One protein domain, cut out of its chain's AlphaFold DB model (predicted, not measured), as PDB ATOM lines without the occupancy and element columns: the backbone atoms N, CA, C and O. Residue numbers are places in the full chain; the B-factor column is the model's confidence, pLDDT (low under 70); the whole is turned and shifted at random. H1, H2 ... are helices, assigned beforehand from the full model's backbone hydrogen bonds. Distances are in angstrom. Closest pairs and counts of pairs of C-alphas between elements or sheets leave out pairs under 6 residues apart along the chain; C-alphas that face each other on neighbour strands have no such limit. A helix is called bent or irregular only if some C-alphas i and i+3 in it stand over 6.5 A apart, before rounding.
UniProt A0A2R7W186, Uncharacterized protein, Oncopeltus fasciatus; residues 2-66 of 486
ATOM      1  N   ALA A   2     310.445 262.838 340.270       67.88
ATOM      2  CA  ALA A   2     310.799 264.143 340.858       67.88
ATOM      3  C   ALA A   2     309.956 264.544 342.091       67.88
ATOM      4  O   ALA A   2     310.499 264.995 343.093       67.88
ATOM      5  N   TYR A   3     308.641 264.292 342.061       73.69
ATOM      6  CA  TYR A   3     307.749 264.509 343.210       73.69
ATOM      7  C   TYR A   3     308.148 263.689 344.454       73.69
ATOM      8  O   TYR A   3     308.137 264.197 345.569       73.69
ATOM      9  N   ASN A   4     308.570 262.434 344.268       74.00
ATOM     10  CA  ASN A   4     308.945 261.548 345.375       74.00
ATOM     11  C   ASN A   4     310.337 261.855 345.927       74.00
ATOM     12  O   ASN A   4     310.544 261.673 347.123       74.00
ATOM     13  N   VAL A   5     311.251 262.344 345.079       76.69
ATOM     14  CA  VAL A   5     312.560 262.861 345.512       76.69
ATOM     15  C   VAL A   5     312.363 264.084 346.402       76.69
ATOM     16  O   VAL A   5     312.883 264.118 347.511       76.69
ATOM     17  N   ARG A   6     311.527 265.036 345.968       77.44
ATOM     18  CA  ARG A   6     311.238 266.260 346.728       77.44
ATOM     19  C   ARG A   6     310.568 265.986 348.079       77.44
ATOM     20  O   ARG A   6     310.844 266.687 349.042       77.44
ATOM     21  N   ASN A   7     309.717 264.963 348.158       80.62
ATOM     22  CA  ASN A   7     309.001 264.621 349.391       80.62
ATOM     23  C   ASN A   7     309.795 263.724 350.354       80.62
ATOM     24  O   ASN A   7     309.425 263.629 351.519       80.62
ATOM     25  N   ASN A   8     310.861 263.058 349.895       82.00
ATOM     26  CA  ASN A   8     311.661 262.129 350.706       82.00
ATOM     27  C   ASN A   8     313.157 262.465 350.651       82.00
ATOM     28  O   ASN A   8     313.998 261.569 350.573       82.00
ATOM     29  N   GLU A   9     313.486 263.756 350.678       81.44
ATOM     30  CA  GLU A   9     314.838 264.264 350.427       81.44
ATOM     31  C   GLU A   9     315.906 263.589 351.296       81.44
ATOM     32  O   GLU A   9     316.941 263.193 350.776       81.44
ATOM     33  N   ASN A  10     315.635 263.356 352.584       82.69
ATOM     34  CA  ASN A  10     316.598 262.736 353.503       82.69
ATOM     35  C   ASN A  10     317.035 261.330 353.060       82.69
ATOM     36  O   ASN A  10     318.205 260.988 353.176       82.69
ATOM     37  N   ILE A  11     316.116 260.519 352.523       83.50
ATOM     38  CA  ILE A  11     316.425 259.146 352.090       83.50
ATOM     39  C   ILE A  11     317.263 259.182 350.809       83.50
ATOM     40  O   ILE A  11     318.236 258.445 350.676       83.50
ATOM     41  N   PHE A  12     316.904 260.063 349.871       82.44
ATOM     42  CA  PHE A  12     317.675 260.250 348.643       82.44
ATOM     43  C   PHE A  12     319.038 260.889 348.910       82.44
ATOM     44  O   PHE A  12     319.989 260.549 348.218       82.44
ATOM     45  N   ARG A  13     319.150 261.760 349.920       82.25
ATOM     46  CA  ARG A  13     320.413 262.366 350.343       82.25
ATOM     47  C   ARG A  13     321.367 261.322 350.911       82.25
ATOM     48  O   ARG A  13     322.500 261.283 350.470       82.25
ATOM     49  N   VAL A  14     320.899 260.435 351.793       84.06
ATOM     50  CA  VAL A  14     321.728 259.335 352.328       84.06
ATOM     51  C   VAL A  14     322.234 258.425 351.209       84.06
ATOM     52  O   VAL A  14     323.407 258.071 351.193       84.06
ATOM     53  N   TRP A  15     321.371 258.083 350.250       83.94
ATOM     54  CA  TRP A  15     321.777 257.286 349.091       83.94
ATOM     55  C   TRP A  15     322.780 258.035 348.199       83.94
ATOM     56  O   TRP A  15     323.773 257.457 347.778       83.94
ATOM     57  N   TYR A  16     322.553 259.326 347.946       79.12
ATOM     58  CA  TYR A  16     323.440 260.173 347.145       79.12
ATOM     59  C   TYR A  16     324.813 260.402 347.798       79.12
ATOM     60  O   TYR A  16     325.822 260.438 347.103       79.12
ATOM     61  N   GLU A  17     324.859 260.558 349.123       78.62
ATOM     62  CA  GLU A  17     326.090 260.773 349.898       78.62
ATOM     63  C   GLU A  17     326.938 259.503 350.042       78.62
ATOM     64  O   GLU A  17     328.073 259.567 350.518       78.62
ATOM     65  N   ASN A  18     326.414 258.348 349.630       76.94
ATOM     66  CA  ASN A  18     327.180 257.120 349.644       76.94
ATOM     67  C   ASN A  18     328.308 257.147 348.599       76.94
ATOM     68  O   ASN A  18     328.194 257.735 347.527       76.94
ATOM     69  N   ALA A  19     329.408 256.464 348.904       67.81
ATOM     70  CA  ALA A  19     330.544 256.321 348.009       67.81
ATOM     71  C   ALA A  19     330.231 255.455 346.777       67.81
ATOM     72  O   ALA A  19     330.874 255.645 345.748       67.81
ATOM     73  N   GLU A  20     329.282 254.514 346.862       73.00
ATOM     74  CA  GLU A  20     328.910 253.603 345.763       73.00
ATOM     75  C   GLU A  20     327.379 253.432 345.652       73.00
ATOM     76  O   GLU A  20     326.842 252.340 345.880       73.00
ATOM     77  N   PRO A  21     326.637 254.499 345.299       77.25
ATOM     78  CA  PRO A  21     325.172 254.477 345.230       77.25
ATOM     79  C   PRO A  21     324.625 253.436 344.236       77.25
ATOM     80  O   PRO A  21     323.518 252.921 344.399       77.25
ATOM     81  N   GLU A  22     325.401 253.082 343.210       74.81
ATOM     82  CA  GLU A  22     325.073 252.062 342.214       74.81
ATOM     83  C   GLU A  22     325.029 250.633 342.778       74.81
ATOM     84  O   GLU A  22     324.416 249.752 342.162       74.81
ATOM     85  N   GLN A  23     325.725 250.360 343.888       79.31
ATOM     86  CA  GLN A  23     325.698 249.060 344.574       79.31
ATOM     87  C   GLN A  23     324.519 248.953 345.535       79.31
ATOM     88  O   GLN A  23     324.029 247.854 345.795       79.31
ATOM     89  N   GLU A  24     324.036 250.085 346.031       79.44
ATOM     90  CA  GLU A  24     322.936 250.100 346.975       79.44
ATOM     91  C   GLU A  24     321.568 249.880 346.321       79.44
ATOM     92  O   GLU A  24     321.350 250.175 345.130       79.44
ATOM     93  N   PRO A  25     320.612 249.351 347.106       77.00
ATOM     94  CA  PRO A  25     319.238 249.275 346.668       77.00
ATOM     95  C   PRO A  25     318.671 250.679 346.471       77.00
ATOM     96  O   PRO A  25     318.895 251.581 347.280       77.00
ATOM     97  N   LEU A  26     317.894 250.866 345.402       78.81
ATOM     98  CA  LEU A  26     317.267 252.162 345.143       78.81
ATOM     99  C   LEU A  26     316.389 252.598 346.337       78.81
ATOM    100  O   LEU A  26     315.608 251.777 346.849       78.81
ATOM    101  N   PRO A  27     316.435 253.888 346.735       75.25
ATOM    102  CA  PRO A  27     315.580 254.440 347.781       75.25
ATOM    103  C   PRO A  27     314.114 254.058 347.585       75.25
ATOM    104  O   PRO A  27     313.630 253.968 346.457       75.25
ATOM    105  N   LEU A  28     313.385 253.844 348.684       70.31
ATOM    106  CA  LEU A  28     311.953 253.495 348.673       70.31
ATOM    107  C   LEU A  28     311.614 252.158 347.973       70.31
ATOM    108  O   LEU A  28     310.455 251.928 347.629       70.31
ATOM    109  N   ARG A  29     312.596 251.259 347.784       65.88
ATOM    110  CA  ARG A  29     312.425 249.944 347.129       65.88
ATOM    111  C   ARG A  29     311.818 250.047 345.725       65.88
ATOM    112  O   ARG A  29     311.053 249.179 345.299       65.88
ATOM    113  N   TYR A  30     312.180 251.094 344.981       67.00
ATOM    114  CA  TYR A  30     311.775 251.230 343.578       67.00
ATOM    115  C   TYR A  30     312.287 250.093 342.682       67.00
ATOM    116  O   TYR A  30     311.751 249.914 341.592       67.00
ATOM    117  N   GLU A  31     313.245 249.282 343.141       61.16
ATOM    118  CA  GLU A  31     313.799 248.132 342.408       61.16
ATOM    119  C   GLU A  31     312.730 247.161 341.901       61.16
ATOM    120  O   GLU A  31     312.804 246.723 340.759       61.16
ATOM    121  N   ASN A  32     311.660 246.931 342.670       62.22
ATOM    122  CA  ASN A  32     310.570 246.032 342.264       62.22
ATOM    123  C   ASN A  32     309.750 246.552 341.066       62.22
ATOM    124  O   ASN A  32     308.943 245.818 340.504       62.22
ATOM    125  N   LYS A  33     309.913 247.828 340.696       65.06
ATOM    126  CA  LYS A  33     309.234 248.474 339.561       65.06
ATOM    127  C   LYS A  33     310.212 248.994 338.502       65.06
ATOM    128  O   LYS A  33     309.766 249.485 337.466       65.06
ATOM    129  N   CYS A  34     311.518 248.918 338.749       67.81
ATOM    130  CA  CYS A  34     312.543 249.493 337.888       67.81
ATOM    131  C   CYS A  34     313.324 248.389 337.174       67.81
ATOM    132  O   CYS A  34     314.082 247.648 337.787       67.81
ATOM    133  N   ASN A  35     313.182 248.328 335.849       79.25
ATOM    134  CA  ASN A  35     314.080 247.560 334.986       79.25
ATOM    135  C   ASN A  35     315.538 248.070 335.165       79.25
ATOM    136  O   ASN A  35     315.714 249.274 335.388       79.25
ATOM    137  N   PRO A  36     316.576 247.216 335.045       82.12
ATOM    138  CA  PRO A  36     317.983 247.627 334.960       82.12
ATOM    139  C   PRO A  36     318.255 248.908 334.148       82.12
ATOM    140  O   PRO A  36     319.038 249.753 334.584       82.12
ATOM    141  N   PHE A  37     317.556 249.112 333.024       85.44
ATOM    142  CA  PHE A  37     317.658 250.341 332.227       85.44
ATOM    143  C   PHE A  37     317.133 251.591 332.960       85.44
ATOM    144  O   PHE A  37     317.743 252.658 332.922       85.44
ATOM    145  N   LEU A  38     316.018 251.477 333.685       85.25
ATOM    146  CA  LEU A  38     315.486 252.578 334.496       85.25
ATOM    147  C   LEU A  38     316.407 252.902 335.679       85.25
ATOM    148  O   LEU A  38     316.535 254.073 336.034       85.25
ATOM    149  N   LYS A  39     317.085 251.895 336.254       84.69
ATOM    150  CA  LYS A  39     318.124 252.112 337.278       84.69
ATOM    151  C   LYS A  39     319.295 252.919 336.701       84.69
ATOM    152  O   LYS A  39     319.732 253.869 337.344       84.69
ATOM    153  N   LEU A  40     319.726 252.633 335.468       86.88
ATOM    154  CA  LEU A  40     320.734 253.433 334.755       86.88
ATOM    155  C   LEU A  40     320.291 254.887 334.549       86.88
ATOM    156  O   LEU A  40     321.037 255.805 334.878       86.88
ATOM    157  N   MET A  41     319.067 255.111 334.061       86.25
ATOM    158  CA  MET A  41     318.531 256.466 333.868       86.25
ATOM    159  C   MET A  41     318.445 257.250 335.182       86.25
ATOM    160  O   MET A  41     318.696 258.456 335.208       86.25
ATOM    161  N   PHE A  42     318.103 256.567 336.274       83.88
ATOM    162  CA  PHE A  42     318.029 257.173 337.595       83.88
ATOM    163  C   PHE A  42     319.407 257.596 338.110       83.88
ATOM    164  O   PHE A  42     319.578 258.758 338.477       83.88
ATOM    165  N   VAL A  43     320.390 256.687 338.072       83.50
ATOM    166  CA  VAL A  43     321.776 256.987 338.463       83.50
ATOM    167  C   VAL A  43     322.325 258.123 337.611       83.50
ATOM    168  O   VAL A  43     322.799 259.098 338.171       83.50
ATOM    169  N   ARG A  44     322.139 258.092 336.287       83.38
ATOM    170  CA  ARG A  44     322.564 259.184 335.399       83.38
ATOM    171  C   ARG A  44     321.983 260.547 335.794       83.38
ATOM    172  O   ARG A  44     322.647 261.566 335.629       83.38
ATOM    173  N   SER A  45     320.735 260.575 336.260       83.00
ATOM    174  CA  SER A  45     320.030 261.825 336.570       83.00
ATOM    175  C   SER A  45     320.494 262.472 337.876       83.00
ATOM    176  O   SER A  45     320.435 263.691 337.990       83.00
ATOM    177  N   LEU A  46     320.906 261.672 338.866       79.12
ATOM    178  CA  LEU A  46     321.320 262.166 340.189       79.12
ATOM    179  C   LEU A  46     322.840 262.152 340.380       79.12
ATOM    180  O   LEU A  46     323.390 263.099 340.931       79.12
ATOM    181  N   CYS A  47     323.501 261.105 339.894       77.62
ATOM    182  CA  CYS A  47     324.934 260.848 340.003       77.62
ATOM    183  C   CYS A  47     325.508 260.592 338.594       77.62
ATOM    184  O   CYS A  47     325.789 259.439 338.235       77.62
ATOM    185  N   PRO A  48     325.648 261.635 337.747       73.38
ATOM    186  CA  PRO A  48     326.143 261.480 336.374       73.38
ATOM    187  C   PRO A  48     327.533 260.832 336.327       73.38
ATOM    188  O   PRO A  48     327.874 260.134 335.376       73.38
ATOM    189  N   ASP A  49     328.295 260.981 337.399       67.25
ATOM    190  CA  ASP A  49     329.601 260.403 337.624       67.25
ATOM    191  C   ASP A  49     329.634 258.873 337.767       67.25
ATOM    192  O   ASP A  49     330.638 258.239 337.434       67.25
ATOM    193  N   ARG A  50     328.530 258.271 338.224       75.06
ATOM    194  CA  ARG A  50     328.364 256.814 338.371       75.06
ATOM    195  C   ARG A  50     327.657 256.167 337.189       75.06
ATOM    196  O   ARG A  50     327.419 254.960 337.194       75.06
ATOM    197  N   THR A  51     327.370 256.944 336.143       78.62
ATOM    198  CA  THR A  51     326.710 256.449 334.928       78.62
ATOM    199  C   THR A  51     327.506 255.324 334.273       78.62
ATOM    200  O   THR A  51     326.904 254.327 333.887       78.62
ATOM    201  N   TRP A  52     328.837 255.442 334.191       77.31
ATOM    202  CA  TRP A  52     329.698 254.408 333.605       77.31
ATOM    203  C   TRP A  52     329.606 253.077 334.364       77.31
ATOM    204  O   TRP A  52     329.222 252.063 333.786       77.31
ATOM    205  N   ALA A  53     329.843 253.098 335.679       78.81
ATOM    206  CA  ALA A  53     329.778 251.901 336.521       78.81
ATOM    207  C   ALA A  53     328.388 251.237 336.483       78.81
ATOM    208  O   ALA A  53     328.257 250.012 336.463       78.81
ATOM    209  N   GLN A  54     327.318 252.036 336.428       82.75
ATOM    210  CA  GLN A  54     325.965 251.502 336.287       82.75
ATOM    211  C   GLN A  54     325.679 250.970 334.869       82.75
ATOM    212  O   GLN A  54     324.909 250.017 334.728       82.75
ATOM    213  N   ALA A  55     326.279 251.551 333.825       85.50
ATOM    214  CA  ALA A  55     326.159 251.076 332.447       85.50
ATOM    215  C   ALA A  55     326.849 249.717 332.265       85.50
ATOM    216  O   ALA A  55     326.260 248.816 331.672       85.50
ATOM    217  N   GLU A  56     328.029 249.529 332.857       82.62
ATOM    218  CA  GLU A  56     328.722 248.237 332.915       82.62
ATOM    219  C   GLU A  56     327.832 247.153 333.542       82.62
ATOM    220  O   GLU A  56     327.603 246.100 332.944       82.62
ATOM    221  N   LYS A  57     327.217 247.430 334.700       84.31
ATOM    222  CA  LYS A  57     326.262 246.494 335.324       84.31
ATOM    223  C   LYS A  57     325.054 246.210 334.442       84.31
ATOM    224  O   LYS A  57     324.579 245.077 334.388       84.31
ATOM    225  N   TYR A  58     324.533 247.233 333.769       89.00
ATOM    226  CA  TYR A  58     323.410 247.075 332.853       89.00
ATOM    227  C   TYR A  58     323.757 246.130 331.693       89.00
ATOM    228  O   TYR A  58     322.974 245.225 331.399       89.00
ATOM    229  N   ILE A  59     324.934 246.288 331.080       89.56
ATOM    230  CA  ILE A  59     325.417 245.425 329.992       89.56
ATOM    231  C   ILE A  59     325.658 244.003 330.506       89.56
ATOM    232  O   ILE A  59     325.170 243.046 329.902       89.56
ATOM    233  N   SER A  60     326.326 243.869 331.656       88.31
ATOM    234  CA  SER A  60     326.604 242.577 332.291       88.31
ATOM    235  C   SER A  60     325.320 241.785 332.570       88.31
ATOM    236  O   SER A  60     325.230 240.610 332.222       88.31
ATOM    237  N   ASN A  61     324.281 242.449 333.086       87.75
ATOM    238  CA  ASN A  61     322.986 241.819 333.356       87.75
ATOM    239  C   ASN A  61     322.169 241.520 332.090       87.75
ATOM    240  O   ASN A  61     321.352 240.603 332.100       87.75
ATOM    241  N   SER A  62     322.338 242.306 331.021       89.12
ATOM    242  CA  SER A  62     321.503 242.191 329.816       89.12
ATOM    243  C   SER A  62     322.068 241.211 328.787       89.12
ATOM    244  O   SER A  62     321.307 240.464 328.178       89.12
ATOM    245  N   ILE A  63     323.386 241.228 328.564       89.69
ATOM    246  CA  ILE A  63     324.054 240.478 327.483       89.69
ATOM    247  C   ILE A  63     325.180 239.575 328.033       89.69
ATOM    248  O   ILE A  63     325.592 238.622 327.370       89.69
ATOM    249  N   GLY A  64     325.637 239.813 329.267       88.00
ATOM    250  CA  GLY A  64     326.601 238.976 329.988       88.00
ATOM    251  C   GLY A  64     327.886 239.714 330.374       88.00
ATOM    252  O   GLY A  64     328.320 240.638 329.687       88.00
ATOM    253  N   ALA A  65     328.533 239.264 331.454       83.31
ATOM    254  CA  ALA A  65     329.744 239.883 332.010       83.31
ATOM    255  C   ALA A  65     330.929 239.946 331.026       83.31
ATOM    256  O   ALA A  65     331.680 240.918 331.021       83.31
ATOM    257  N   LYS A  66     331.030 238.973 330.109       82.06
ATOM    258  CA  LYS A  66     332.092 238.889 329.090       82.06
ATOM    259  C   LYS A  66     332.210 240.109 328.161       82.06
ATOM    260  O   LYS A  66     333.213 240.242 327.476       82.06
TER     261      LYS A  66
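This is residues 2 to 66 of the 486 residues of an uncharacterized protein of Oncopeltus fasciatus (UniProt A0A2R7W186). A helical hairpin, H4 and H5 side by side, makes one part of an elongated domain; the short helices H1 and H2 form its other end, and the irregular H3 touches H2. The printed part has 65 residues with five named helices, H1 to H5 in order, and no named strand: all helix. It is compact, radius of gyration of the C-alphas 11.9 A, spanning 39 by 24 by 16 A.

H1, residues 2 to 7, begins at C-alpha 2 (310.799, 264.143, 340.858). H2 is residues 9 to 16 and H3 27 to 33, irregular, with C-alphas 28 and 31 8.5 A apart. H4, residues 36 to 46, is 15.8 A long. H5, residues 48 to 62, 20.9 A long, ends at C-alpha 62 (321.503, 242.191, 329.816); it is irregular, with C-alphas 49 and 52 7.2 A apart.

H1 is close to but not clearly touching H2, closest C-alphas Val 5 and Phe 12, 6.5 A. H2 touches H3 about perpendicular, 75 degrees, closest C-alphas Phe 12 and Pro 27, 6.2 A. H4 and H5, a hairpin, touch at a shallow tilt of 3 degrees, opposite ways, closest C-alphas Arg 44 and Thr 51, 5.0 A. H1, H2 and H4 have every O i to N i+4 pair within hydrogen-bond range, H5 9 of 11, H3 0 of 3 with 1 of 4 O i to N i+3 pairs.

The C-alphas of Asn 7 and Lys 66, the two farthest apart, are 40.1 A apart. The printed part has no cut and no long link. Residues 2, 19, 29 to 34 and 49 have pLDDT under 70.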